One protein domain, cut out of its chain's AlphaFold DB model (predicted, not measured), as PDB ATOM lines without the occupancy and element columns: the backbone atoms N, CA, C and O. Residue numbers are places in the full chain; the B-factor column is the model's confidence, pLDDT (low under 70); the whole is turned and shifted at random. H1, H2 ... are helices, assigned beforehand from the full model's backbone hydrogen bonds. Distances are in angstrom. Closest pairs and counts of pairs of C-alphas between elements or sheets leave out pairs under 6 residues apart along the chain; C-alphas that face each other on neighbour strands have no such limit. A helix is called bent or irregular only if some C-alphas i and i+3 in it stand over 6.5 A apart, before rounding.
ATOM      1  N   GLN A 228      10.983 -44.336  20.121       58.50
ATOM      2  CA  GLN A 228      11.606 -43.223  19.401       58.50
ATOM      3  C   GLN A 228      12.622 -42.467  20.277       58.50
ATOM      4  O   GLN A 228      13.732 -42.176  19.832       58.50
ATOM      5  N   ASN A 229      12.302 -42.222  21.551       61.81
ATOM      6  CA  ASN A 229      13.215 -41.589  22.510       61.81
ATOM      7  C   ASN A 229      14.449 -42.469  22.795       61.81
ATOM      8  O   ASN A 229      15.574 -41.974  22.903       61.81
ATOM      9  N   HIS A 230      14.270 -43.790  22.878       58.03
ATOM     10  CA  HIS A 230      15.372 -44.740  23.019       58.03
ATOM     11  C   HIS A 230      16.257 -44.792  21.767       58.03
ATOM     12  O   HIS A 230      17.484 -44.810  21.901       58.03
ATOM     13  N   TYR A 231      15.669 -44.740  20.570       53.66
ATOM     14  CA  TYR A 231      16.402 -44.690  19.305       53.66
ATOM     15  C   TYR A 231      17.194 -43.381  19.140       53.66
ATOM     16  O   TYR A 231      18.371 -43.402  18.766       53.66
ATOM     17  N   GLU A 232      16.605 -42.238  19.496       63.94
ATOM     18  CA  GLU A 232      17.286 -40.938  19.472       63.94
ATOM     19  C   GLU A 232      18.439 -40.882  20.480       63.94
ATOM     20  O   GLU A 232      19.556 -40.516  20.113       63.94
ATOM     21  N   LYS A 233      18.232 -41.361  21.714       66.50
ATOM     22  CA  LYS A 233      19.304 -41.471  22.721       66.50
ATOM     23  C   LYS A 233      20.415 -42.432  22.298       66.50
ATOM     24  O   LYS A 233      21.585 -42.161  22.573       66.50
ATOM     25  N   ALA A 234      20.087 -43.546  21.643       44.41
ATOM     26  CA  ALA A 234      21.081 -44.480  21.113       44.41
ATOM     27  C   ALA A 234      21.899 -43.845  19.974       44.41
ATOM     28  O   ALA A 234      23.122 -43.986  19.940       44.41
ATOM     29  N   THR A 235      21.250 -43.068  19.103       68.38
ATOM     30  CA  THR A 235      21.897 -42.338  18.001       68.38
ATOM     31  C   THR A 235      22.793 -41.203  18.512       68.38
ATOM     32  O   THR A 235      23.908 -41.018  18.016       68.38
ATOM     33  N   GLU A 236      22.365 -40.474  19.549       68.06
ATOM     34  CA  GLU A 236      23.188 -39.467  20.232       68.06
ATOM     35  C   GLU A 236      24.421 -40.094  20.892       68.06
ATOM     36  O   GLU A 236      25.534 -39.592  20.731       68.06
ATOM     37  N   ARG A 237      24.250 -41.228  21.586       67.00
ATOM     38  CA  ARG A 237      25.363 -41.968  22.204       67.00
ATOM     39  C   ARG A 237      26.339 -42.508  21.163       67.00
ATOM     40  O   ARG A 237      27.544 -42.388  21.362       67.00
ATOM     41  N   GLY A 238      25.843 -43.031  20.040       74.69
ATOM     42  CA  GLY A 238      26.679 -43.473  18.921       74.69
ATOM     43  C   GLY A 238      27.477 -42.327  18.289       74.69
ATOM     44  O   GLY A 238      28.660 -42.483  17.995       74.69
ATOM     45  N   SER A 239      26.865 -41.148  18.155       71.06
ATOM     46  CA  SER A 239      27.522 -39.953  17.607       71.06
ATOM     47  C   SER A 239      28.603 -39.401  18.544       71.06
ATOM     48  O   SER A 239      29.686 -39.039  18.090       71.06
ATOM     49  N   LEU A 240      28.348 -39.396  19.858       63.16
ATOM     50  CA  LEU A 240      29.330 -38.996  20.872       63.16
ATOM     51  C   LEU A 240      30.486 -39.994  20.991       63.16
ATOM     52  O   LEU A 240      31.635 -39.576  21.100       63.16
ATOM     53  N   ALA A 241      30.206 -41.297  20.927       63.84
ATOM     54  CA  ALA A 241      31.242 -42.326  20.936       63.84
ATOM     55  C   ALA A 241      32.153 -42.209  19.704       63.84
ATOM     56  O   ALA A 241      33.372 -42.264  19.835       63.84
ATOM     57  N   LYS A 242      31.575 -41.961  18.521       68.38
ATOM     58  CA  LYS A 242      32.336 -41.727  17.289       68.38
ATOM     59  C   LYS A 242      33.217 -40.475  17.383       68.38
ATOM     60  O   LYS A 242      34.393 -40.547  17.046       68.38
ATOM     61  N   LEU A 243      32.676 -39.369  17.903       75.94
ATOM     62  CA  LEU A 243      33.425 -38.133  18.161       75.94
ATOM     63  C   LEU A 243      34.594 -38.372  19.132       75.94
ATOM     64  O   LEU A 243      35.700 -37.895  18.903       75.94
ATOM     65  N   TYR A 244      34.356 -39.124  20.206       67.38
ATOM     66  CA  TYR A 244      35.377 -39.446  21.200       67.38
ATOM     67  C   TYR A 244      36.504 -40.303  20.608       67.38
ATOM     68  O   TYR A 244      37.672 -39.987  20.810       67.38
ATOM     69  N   ILE A 245      36.162 -41.332  19.825       76.69
ATOM     70  CA  ILE A 245      37.134 -42.181  19.118       76.69
ATOM     71  C   ILE A 245      37.974 -41.341  18.150       76.69
ATOM     72  O   ILE A 245      39.195 -41.438  18.159       76.69
ATOM     73  N   GLU A 246      37.350 -40.450  17.379       71.31
ATOM     74  CA  GLU A 246      38.054 -39.604  16.411       71.31
ATOM     75  C   GLU A 246      39.008 -38.604  17.096       71.31
ATOM     76  O   GLU A 246      40.141 -38.414  16.649       71.31
ATOM     77  N   ILE A 247      38.607 -38.034  18.239       72.44
ATOM     78  CA  ILE A 247      39.472 -37.190  19.080       72.44
ATOM     79  C   ILE A 247      40.640 -38.004  19.667       72.44
ATOM     80  O   ILE A 247      41.779 -37.526  19.692       72.44
ATOM     81  N   CYS A 248      40.387 -39.232  20.125       67.50
ATOM     82  CA  CYS A 248      41.420 -40.135  20.631       67.50
ATOM     83  C   CYS A 248      42.422 -40.541  19.538       67.50
ATOM     84  O   CYS A 248      43.627 -40.507  19.791       67.50
ATOM     85  N   ASP A 249      41.961 -40.829  18.323       71.94
ATOM     86  CA  ASP A 249      42.807 -41.181  17.176       71.94
ATOM     87  C   ASP A 249      43.660 -39.998  16.699       71.94
ATOM     88  O   ASP A 249      44.822 -40.169  16.325       71.94
ATOM     89  N   LEU A 250      43.116 -38.776  16.712       72.94
ATOM     90  CA  LEU A 250      43.883 -37.556  16.424       72.94
ATOM     91  C   LEU A 250      44.979 -37.318  17.473       72.94
ATOM     92  O   LEU A 250      46.085 -36.884  17.144       72.94
ATOM     93  N   ARG A 251      44.700 -37.655  18.737       68.25
ATOM     94  CA  ARG A 251      45.679 -37.578  19.825       68.25
ATOM     95  C   ARG A 251      46.778 -38.633  19.680       68.25
ATOM     96  O   ARG A 251      47.947 -38.297  19.855       68.25
ATOM     97  N   GLN A 252      46.428 -39.874  19.344       66.06
ATOM     98  CA  GLN A 252      47.397 -40.963  19.155       66.06
ATOM     99  C   GLN A 252      48.310 -40.743  17.945       66.06
ATOM    100  O   GLN A 252      49.482 -41.106  17.992       66.06
ATOM    101  N   ARG A 253      47.815 -40.086  16.889       73.44
ATOM    102  CA  ARG A 253      48.616 -39.737  15.704       73.44
ATOM    103  C   ARG A 253      49.622 -38.605  15.930       73.44
ATOM    104  O   ARG A 253      50.380 -38.283  15.023       73.44
ATOM    105  N   GLY A 254      49.636 -37.974  17.108       69.19
ATOM    106  CA  GLY A 254      50.506 -36.826  17.385       69.19
ATOM    107  C   GLY A 254      50.109 -35.549  16.632       69.19
ATOM    108  O   GLY A 254      50.738 -34.511  16.815       69.19
ATOM    109  N   THR A 268      40.798 -17.241  26.769       62.66
ATOM    110  CA  THR A 268      40.202 -18.582  26.658       62.66
ATOM    111  C   THR A 268      39.024 -18.629  25.675       62.66
ATOM    112  O   THR A 268      38.810 -19.640  25.007       62.66
ATOM    113  N   THR A 269      38.289 -17.526  25.526       60.91
ATOM    114  CA  THR A 269      37.175 -17.372  24.576       60.91
ATOM    115  C   THR A 269      37.686 -17.350  23.139       60.91
ATOM    116  O   THR A 269      37.113 -17.999  22.265       60.91
ATOM    117  N   THR A 270      38.791 -16.646  22.892       64.00
ATOM    118  CA  THR A 270      39.434 -16.565  21.576       64.00
ATOM    119  C   THR A 270      40.040 -17.913  21.167       64.00
ATOM    120  O   THR A 270      39.903 -18.323  20.011       64.00
ATOM    121  N   ASN A 271      40.613 -18.661  22.113       67.06
ATOM    122  CA  ASN A 271      41.141 -20.006  21.860       67.06
ATOM    123  C   ASN A 271      40.018 -21.004  21.492       67.06
ATOM    124  O   ASN A 271      40.097 -21.682  20.463       67.06
ATOM    125  N   ILE A 272      38.915 -21.011  22.252       67.50
ATOM    126  CA  ILE A 272      37.722 -21.820  21.940       67.50
ATOM    127  C   ILE A 272      37.165 -21.451  20.555       67.50
ATOM    128  O   ILE A 272      36.870 -22.333  19.746       67.50
ATOM    129  N   ARG A 273      37.075 -20.152  20.245       61.88
ATOM    130  CA  ARG A 273      36.537 -19.653  18.975       61.88
ATOM    131  C   ARG A 273      37.353 -20.097  17.764       61.88
ATOM    132  O   ARG A 273      36.775 -20.517  16.767       61.88
ATOM    133  N   MET A 274      38.676 -19.975  17.838       55.34
ATOM    134  CA  MET A 274      39.547 -20.160  16.675       55.34
ATOM    135  C   MET A 274      39.934 -21.621  16.442       55.34
ATOM    136  O   MET A 274      40.093 -22.019  15.292       55.34
ATOM    137  N   LYS A 275      40.068 -22.426  17.504       72.31
ATOM    138  CA  LYS A 275      40.553 -23.809  17.385       72.31
ATOM    139  C   LYS A 275      39.424 -24.843  17.433       72.31
ATOM    140  O   LYS A 275      39.428 -25.771  16.632       72.31
ATOM    141  N   TRP A 276      38.426 -24.675  18.302       73.69
ATOM    142  CA  TRP A 276      37.430 -25.728  18.556       73.69
ATOM    143  C   TRP A 276      36.192 -25.655  17.657       73.69
ATOM    144  O   TRP A 276      35.697 -26.693  17.219       73.69
ATOM    145  N   ILE A 277      35.708 -24.455  17.318       69.31
ATOM    146  CA  ILE A 277      34.508 -24.293  16.474       69.31
ATOM    147  C   ILE A 277      34.692 -24.896  15.066       69.31
ATOM    148  O   ILE A 277      33.810 -25.645  14.640       69.31
ATOM    149  N   PRO A 278      35.811 -24.668  14.344       70.81
ATOM    150  CA  PRO A 278      36.007 -25.268  13.023       70.81
ATOM    151  C   PRO A 278      36.063 -26.799  13.070       70.81
ATOM    152  O   PRO A 278      35.565 -27.454  12.160       70.81
ATOM    153  N   ILE A 279      36.622 -27.372  14.141       72.25
ATOM    154  CA  ILE A 279      36.693 -28.824  14.352       72.25
ATOM    155  C   ILE A 279      35.290 -29.392  14.584       72.25
ATOM    156  O   ILE A 279      34.886 -30.330  13.903       72.25
ATOM    157  N   LEU A 280      34.507 -28.778  15.475       70.94
ATOM    158  CA  LEU A 280      33.136 -29.209  15.765       70.94
ATOM    159  C   LEU A 280      32.208 -29.075  14.546       70.94
ATOM    160  O   LEU A 280      31.345 -29.929  14.343       70.94
ATOM    161  N   MET A 281      32.415 -28.061  13.698       68.62
ATOM    162  CA  MET A 281      31.697 -27.931  12.425       68.62
ATOM    163  C   MET A 281      32.151 -28.962  11.379       68.62
ATOM    164  O   MET A 281      31.324 -29.462  10.619       68.62
ATOM    165  N   LYS A 282      33.442 -29.322  11.348       68.19
ATOM    166  CA  LYS A 282      34.002 -30.298  10.395       68.19
ATOM    167  C   LYS A 282      33.573 -31.738  10.691       68.19
ATOM    168  O   LYS A 282      33.467 -32.531   9.762       68.19
ATOM    169  N   ILE A 283      33.258 -32.054  11.948       68.06
ATOM    170  CA  ILE A 283      32.790 -33.386  12.374       68.06
ATOM    171  C   ILE A 283      31.291 -33.607  12.045       68.06
ATOM    172  O   ILE A 283      30.730 -34.675  12.277       68.06
ATOM    173  N   GLY A 284      30.626 -32.632  11.408       53.72
ATOM    174  CA  GLY A 284      29.347 -32.858  10.725       53.72
ATOM    175  C   GLY A 284      28.125 -32.974  11.639       53.72
ATOM    176  O   GLY A 284      27.077 -33.446  11.197       53.72
ATOM    177  N   SER A 285      28.213 -32.530  12.897       61.06
ATOM    178  CA  SER A 285      27.034 -32.466  13.765       61.06
ATOM    179  C   SER A 285      26.116 -31.326  13.316       61.06
ATOM    180  O   SER A 285      26.284 -30.174  13.709       61.06
ATOM    181  N   SER A 286      25.113 -31.651  12.500       51.34
ATOM    182  CA  SER A 286      24.121 -30.702  11.973       51.34
ATOM    183  C   SER A 286      23.144 -30.166  13.026       51.34
ATOM    184  O   SER A 286      22.356 -29.271  12.729       51.34
ATOM    185  N   LYS A 287      23.178 -30.695  14.258       77.38
ATOM    186  CA  LYS A 287      22.271 -30.306  15.342       77.38
ATOM    187  C   LYS A 287      22.983 -29.393  16.352       77.38
ATOM    188  O   LYS A 287      23.864 -29.871  17.075       77.38
ATOM    189  N   PRO A 288      22.576 -28.113  16.470       72.31
ATOM    190  CA  PRO A 288      23.130 -27.172  17.447       72.31
ATOM    191  C   PRO A 288      23.063 -27.680  18.894       72.31
ATOM    192  O   PRO A 288      23.987 -27.446  19.664       72.31
ATOM    193  N   SER A 289      22.024 -28.437  19.258       74.88
ATOM    194  CA  SER A 289      21.857 -29.002  20.606       74.88
ATOM    195  C   SER A 289      22.987 -29.951  21.018       74.88
ATOM    196  O   SER A 289      23.411 -29.935  22.172       74.88
ATOM    197  N   VAL A 290      23.519 -30.741  20.080       79.19
ATOM    198  CA  VAL A 290      24.613 -31.692  20.338       79.19
ATOM    199  C   VAL A 290      25.938 -30.953  20.527       79.19
ATOM    200  O   VAL A 290      26.700 -31.288  21.429       79.19
ATOM    201  N   ILE A 291      26.179 -29.901  19.737       80.69
ATOM    202  CA  ILE A 291      27.357 -29.034  19.883       80.69
ATOM    203  C   ILE A 291      27.328 -28.335  21.245       80.69
ATOM    204  O   ILE A 291      28.330 -28.334  21.952       80.69
ATOM    205  N   MET A 292      26.169 -27.810  21.655       76.62
ATOM    206  CA  MET A 292      26.009 -27.143  22.951       76.62
ATOM    207  C   MET A 292      26.236 -28.101  24.127       76.62
ATOM    208  O   MET A 292      26.953 -27.765  25.069       76.62
ATOM    209  N   LYS A 293      25.710 -29.327  24.041       80.69
ATOM    210  CA  LYS A 293      25.914 -30.369  25.055       80.69
ATOM    211  C   LYS A 293      27.370 -30.844  25.114       80.69
ATOM    212  O   LYS A 293      27.893 -31.083  26.195       80.69
ATOM    213  N   ALA A 294      28.054 -30.926  23.971       81.88
ATOM    214  CA  ALA A 294      29.483 -31.231  23.920       81.88
ATOM    215  C   ALA A 294      30.336 -30.092  24.505       81.88
ATOM    216  O   ALA A 294      31.289 -30.356  25.232       81.88
ATOM    217  N   MET A 295      29.976 -28.830  24.245       81.38
ATOM    218  CA  MET A 295      30.648 -27.664  24.824       81.38
ATOM    219  C   MET A 295      30.504 -27.598  26.346       81.38
ATOM    220  O   MET A 295      31.450 -27.209  27.025       81.38
ATOM    221  N   GLU A 296      29.359 -28.011  26.888       85.31
ATOM    222  CA  GLU A 296      29.131 -28.106  28.335       85.31
ATOM    223  C   GLU A 296      30.047 -29.111  29.028       85.31
ATOM    224  O   GLU A 296      30.373 -28.922  30.198       85.31
ATOM    225  N   GLU A 297      30.505 -30.141  28.318       85.75
ATOM    226  CA  GLU A 297      31.435 -31.137  28.852       85.75
ATOM    227  C   GLU A 297      32.904 -30.681  28.812       85.75
ATOM    228  O   GLU A 297      33.744 -31.270  29.495       85.75
ATOM    229  N   ILE A 298      33.226 -29.602  28.086       89.31
ATOM    230  CA  ILE A 298      34.594 -29.075  27.996       89.31
ATOM    231  C   ILE A 298      35.006 -28.479  29.358       89.31
ATOM    232  O   ILE A 298      34.378 -27.521  29.825       89.31
ATOM    233  N   PRO A 299      36.101 -28.955  29.988       83.31
ATOM    234  CA  PRO A 299      36.536 -28.487  31.308       83.31
ATOM    235  C   PRO A 299      36.742 -26.969  31.403       83.31
ATOM    236  O   PRO A 299      36.421 -26.374  32.427       83.31
ATOM    237  N   ALA A 300      37.208 -26.325  30.328       79.81
ATOM    238  CA  ALA A 300      37.372 -24.872  30.265       79.81
ATOM    239  C   ALA A 300      36.033 -24.116  30.346       79.81
ATOM    240  O   ALA A 300      35.942 -23.095  31.023       79.81
ATOM    241  N   VAL A 301      34.973 -24.633  29.713       82.06
ATOM    242  CA  VAL A 301      33.623 -24.048  29.780       82.06
ATOM    243  C   VAL A 301      33.033 -24.242  31.177       82.06
ATOM    244  O   VAL A 301      32.476 -23.298  31.740       82.06
ATOM    245  N   LYS A 302      33.235 -25.419  31.789       84.06
ATOM    246  CA  LYS A 302      32.854 -25.672  33.190       84.06
ATOM    247  C   LYS A 302      33.599 -24.756  34.163       84.06
ATOM    248  O   LYS A 302      32.985 -24.229  35.091       84.06
ATOM    249  N   ALA A 303      34.892 -24.524  33.947       81.69
ATOM    250  CA  ALA A 303      35.699 -23.614  34.758       81.69
ATOM    251  C   ALA A 303      35.225 -22.157  34.626       81.69
ATOM    252  O   ALA A 303      35.087 -21.468  35.636       81.69
ATOM    253  N   LEU A 304      34.890 -21.712  33.409       81.31
ATOM    254  CA  LEU A 304      34.356 -20.371  33.152       81.31
ATOM    255  C   LEU A 304      32.978 -20.163  33.803       81.31
ATOM    256  O   LEU A 304      32.740 -19.136  34.432       81.31
ATOM    257  N   ALA A 305      32.092 -21.159  33.706       85.06
ATOM    258  CA  ALA A 305      30.787 -21.135  34.366       85.06
ATOM    259  C   ALA A 305      30.910 -21.154  35.904       85.06
ATOM    260  O   ALA A 305      30.089 -20.567  36.610       85.06
ATOM    261  N   SER A 306      31.955 -21.799  36.432       84.12
ATOM    262  CA  SER A 306      32.215 -21.897  37.874       84.12
ATOM    263  C   SER A 306      32.892 -20.652  38.460       84.12
ATOM    264  O   SER A 306      32.809 -20.432  39.668       84.12
ATOM    265  N   SER A 307      33.527 -19.797  37.646       87.06
ATOM    266  CA  SER A 307      34.293 -18.635  38.134       87.06
ATOM    267  C   SER A 307      33.433 -17.448  38.603       87.06
ATOM    268  O   SER A 307      33.969 -16.389  38.923       87.06
ATOM    269  N   LYS A 308      32.099 -17.594  38.670       72.19
ATOM    270  CA  LYS A 308      31.107 -16.529  38.955       72.19
ATOM    271  C   LYS A 308      31.127 -15.341  37.975       72.19
ATOM    272  O   LYS A 308      30.355 -14.406  38.161       72.19
ATOM    273  N   GLN A 309      31.964 -15.362  36.936       68.06
ATOM    274  CA  GLN A 309      32.094 -14.259  35.972       68.06
ATOM    275  C   GLN A 309      31.095 -14.343  34.806       68.06
ATOM    276  O   GLN A 309      30.845 -13.340  34.140       68.06
ATOM    277  N   CYS A 310      30.500 -15.511  34.553       79.44
ATOM    278  CA  CYS A 310      29.445 -15.690  33.557       79.44
ATOM    279  C   CYS A 310      28.583 -16.901  33.912       79.44
ATOM    280  O   CYS A 310      29.116 -17.957  34.252       79.44
ATOM    281  N   SER A 311      27.259 -16.780  33.809       91.06
ATOM    282  CA  SER A 311      26.388 -17.953  33.914       91.06
ATOM    283  C   SER A 311      26.516 -18.821  32.662       91.06
ATOM    284  O   SER A 311      26.801 -18.319  31.572       91.06
ATOM    285  N   LEU A 312      26.266 -20.128  32.793       83.88
ATOM    286  CA  LEU A 312      26.248 -21.037  31.643       83.88
ATOM    287  C   LEU A 312      25.312 -20.512  30.542       83.88
ATOM    288  O   LEU A 312      25.672 -20.509  29.372       83.88
ATOM    289  N   GLU A 313      24.166 -19.950  30.926       82.94
ATOM    290  CA  GLU A 313      23.193 -19.378  29.994       82.94
ATOM    291  C   GLU A 313      23.709 -18.123  29.271       82.94
ATOM    292  O   GLU A 313      23.457 -17.941  28.082       82.94
ATOM    293  N   GLN A 314      24.511 -17.283  29.933       84.12
ATOM    294  CA  GLN A 314      25.184 -16.153  29.281       84.12
ATOM    295  C   GLN A 314      26.231 -16.623  28.264       84.12
ATOM    296  O   GLN A 314      26.378 -16.009  27.205       84.12
ATOM    297  N   ILE A 315      26.925 -17.728  28.554       85.38
ATOM    298  CA  ILE A 315      27.856 -18.366  27.614       85.38
ATOM    299  C   ILE A 315      27.079 -18.911  26.406       85.38
ATOM    300  O   ILE A 315      27.468 -18.641  25.267       85.38
ATOM    301  N   ARG A 316      25.936 -19.583  26.631       84.75
ATOM    302  CA  ARG A 316      25.058 -20.073  25.553       84.75
ATOM    303  C   ARG A 316      24.554 -18.937  24.663       84.75
ATOM    304  O   ARG A 316      24.694 -18.993  23.442       84.75
ATOM    305  N   MET A 317      24.040 -17.868  25.267       77.81
ATOM    306  CA  MET A 317      23.497 -16.709  24.554       77.81
ATOM    307  C   MET A 317      24.548 -15.957  23.734       77.81
ATOM    308  O   MET A 317      24.268 -15.543  22.605       77.81
ATOM    309  N   ARG A 318      25.776 -15.803  24.251       81.69
ATOM    310  CA  ARG A 318      26.887 -15.220  23.480       81.69
ATOM    311  C   ARG A 318      27.269 -16.086  22.281       81.69
ATOM    312  O   ARG A 318      27.543 -15.541  21.216       81.69
ATOM    313  N   PHE A 319      27.242 -17.408  22.429       76.25
ATOM    314  CA  PHE A 319      27.575 -18.335  21.348       76.25
ATOM    315  C   PHE A 319      26.546 -18.305  20.206       76.25
ATOM    316  O   PHE A 319      26.910 -18.190  19.032       76.25
ATOM    317  N   VAL A 320      25.253 -18.335  20.547       72.12
ATOM    318  CA  VAL A 320      24.155 -18.272  19.566       72.12
ATOM    319  C   VAL A 320      24.151 -16.927  18.832       72.12
ATOM    320  O   VAL A 320      24.081 -16.900  17.604       72.12
ATOM    321  N   SER A 321      24.313 -15.819  19.561       60.47
ATOM    322  CA  SER A 321      24.275 -14.463  18.987       60.47
ATOM    323  C   SER A 321      25.447 -14.167  18.040       60.47
ATOM    324  O   SER A 321      25.330 -13.339  17.141       60.47
ATOM    325  N   GLN A 322      26.594 -14.828  18.226       59.19
ATOM    326  CA  GLN A 322      27.762 -14.661  17.352       59.19
ATOM    327  C   GLN A 322      27.737 -15.604  16.143       59.19
ATOM    328  O   GLN A 322      28.250 -15.254  15.078       59.19
ATOM    329  N   SER A 323      27.098 -16.768  16.273       52.56
ATOM    330  CA  SER A 323      26.942 -17.726  15.172       52.56
ATOM    331  C   SER A 323      26.024 -17.189  14.068       52.56
ATOM    332  O   SER A 323      26.312 -17.371  12.887       52.56
ATOM    333  N   THR A 324      24.968 -16.451  14.426       50.41
ATOM    334  CA  THR A 324      24.075 -15.792  13.456       50.41
ATOM    335  C   THR A 324      24.760 -14.639  12.712       50.41
ATOM    336  O   THR A 324      24.510 -14.439  11.525       50.41
ATOM    337  N   SER A 325      25.690 -13.928  13.358       47.62
ATOM    338  CA  SER A 325      26.497 -12.879  12.715       47.62
ATOM    339  C   SER A 325      27.466 -13.445  11.665       47.62
ATOM    340  O   SER A 325      27.598 -12.875  10.581       47.62
ATOM    341  N   ALA A 326      28.093 -14.593  11.941       39.09
ATOM    342  CA  ALA A 326      29.019 -15.245  11.013       39.09
ATOM    343  C   ALA A 326      28.318 -15.873   9.791       39.09
ATOM    344  O   ALA A 326      28.894 -15.912   8.704       39.09
ATOM    345  N   GLN A 327      27.061 -16.310   9.937       43.25
ATOM    346  CA  GLN A 327      26.263 -16.845   8.824       43.25
ATOM    347  C   GLN A 327      25.890 -15.785   7.774       43.25
ATOM    348  O   GLN A 327      25.673 -16.132   6.617       43.25
TER     349      GLN A 327
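This is residues 228 to 254 and 268 to 327 of the 388 residues of the protein "Hypothetical protein" of Cyprideis torosa (UniProt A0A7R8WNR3). One long, straight helix, H1, runs past one side of a loosely packed group of four shorter helices, H2 to H5, in which H3 lies nearest the middle. Both ends of H1 stick out, with residues 228 to 235 at one end and, at the other, residues 247 to 254, of which 247 to 252 belong to H1, and so do residues 306 to 311 and residues 321 to 327 of H5. The 87 printed residues hold five named helices, H1 to H5 in chain order, and no named strand; the class is all helix. The whole is only just compact, close to loose, with a radius of gyration of the C-alphas of 14.3 A and spans of 39 by 35 by 29 A.

Start with H1, residues 228 to 252: it is close to but not clearly touching H3, residues 288 to 297, where the C-alphas of Glu 236 and Val 290, their closest, are 7.9 A apart, at a steep tilt of 57 degrees. H2, residues 268 to 282, is near H3 at C-alphas 280 and 291, their closest, 7.1 A apart. H4, residues 299 to 306, is about perpendicular to H3, at 85 degrees. H5, residues 312 to 327, is near H3, its closest C-alphas being those of Arg 316 and Met 292, 7.6 A apart. H1 is apart from H2, H4 and H5. In H1, H3 and H4 every O i to N i+4 pair is within hydrogen-bond range; in H2 8 of 11 are, in H5 11 of 12.

Find C-alpha 228 at (11.606, -43.223, 19.401); H1 runs 35.9 A from there. H2, 21.0 A, is irregular, but only just: C-alphas 274 and 277 are 6.52 A apart. H3 measures 14.7 A and H4 10.3 A. H5, 23.2 A, ends at C-alpha 327, (26.263, -16.845, 8.824).

Residues 255 to 267 are not printed, and C-alphas 254 and 268 are 22.9 A apart across this cut. Of the links that are printed whole, none is long. Mean pLDDT of the printed part is 70.7, with 40 residues under 70, among them 228 to 237 and 321 to 327.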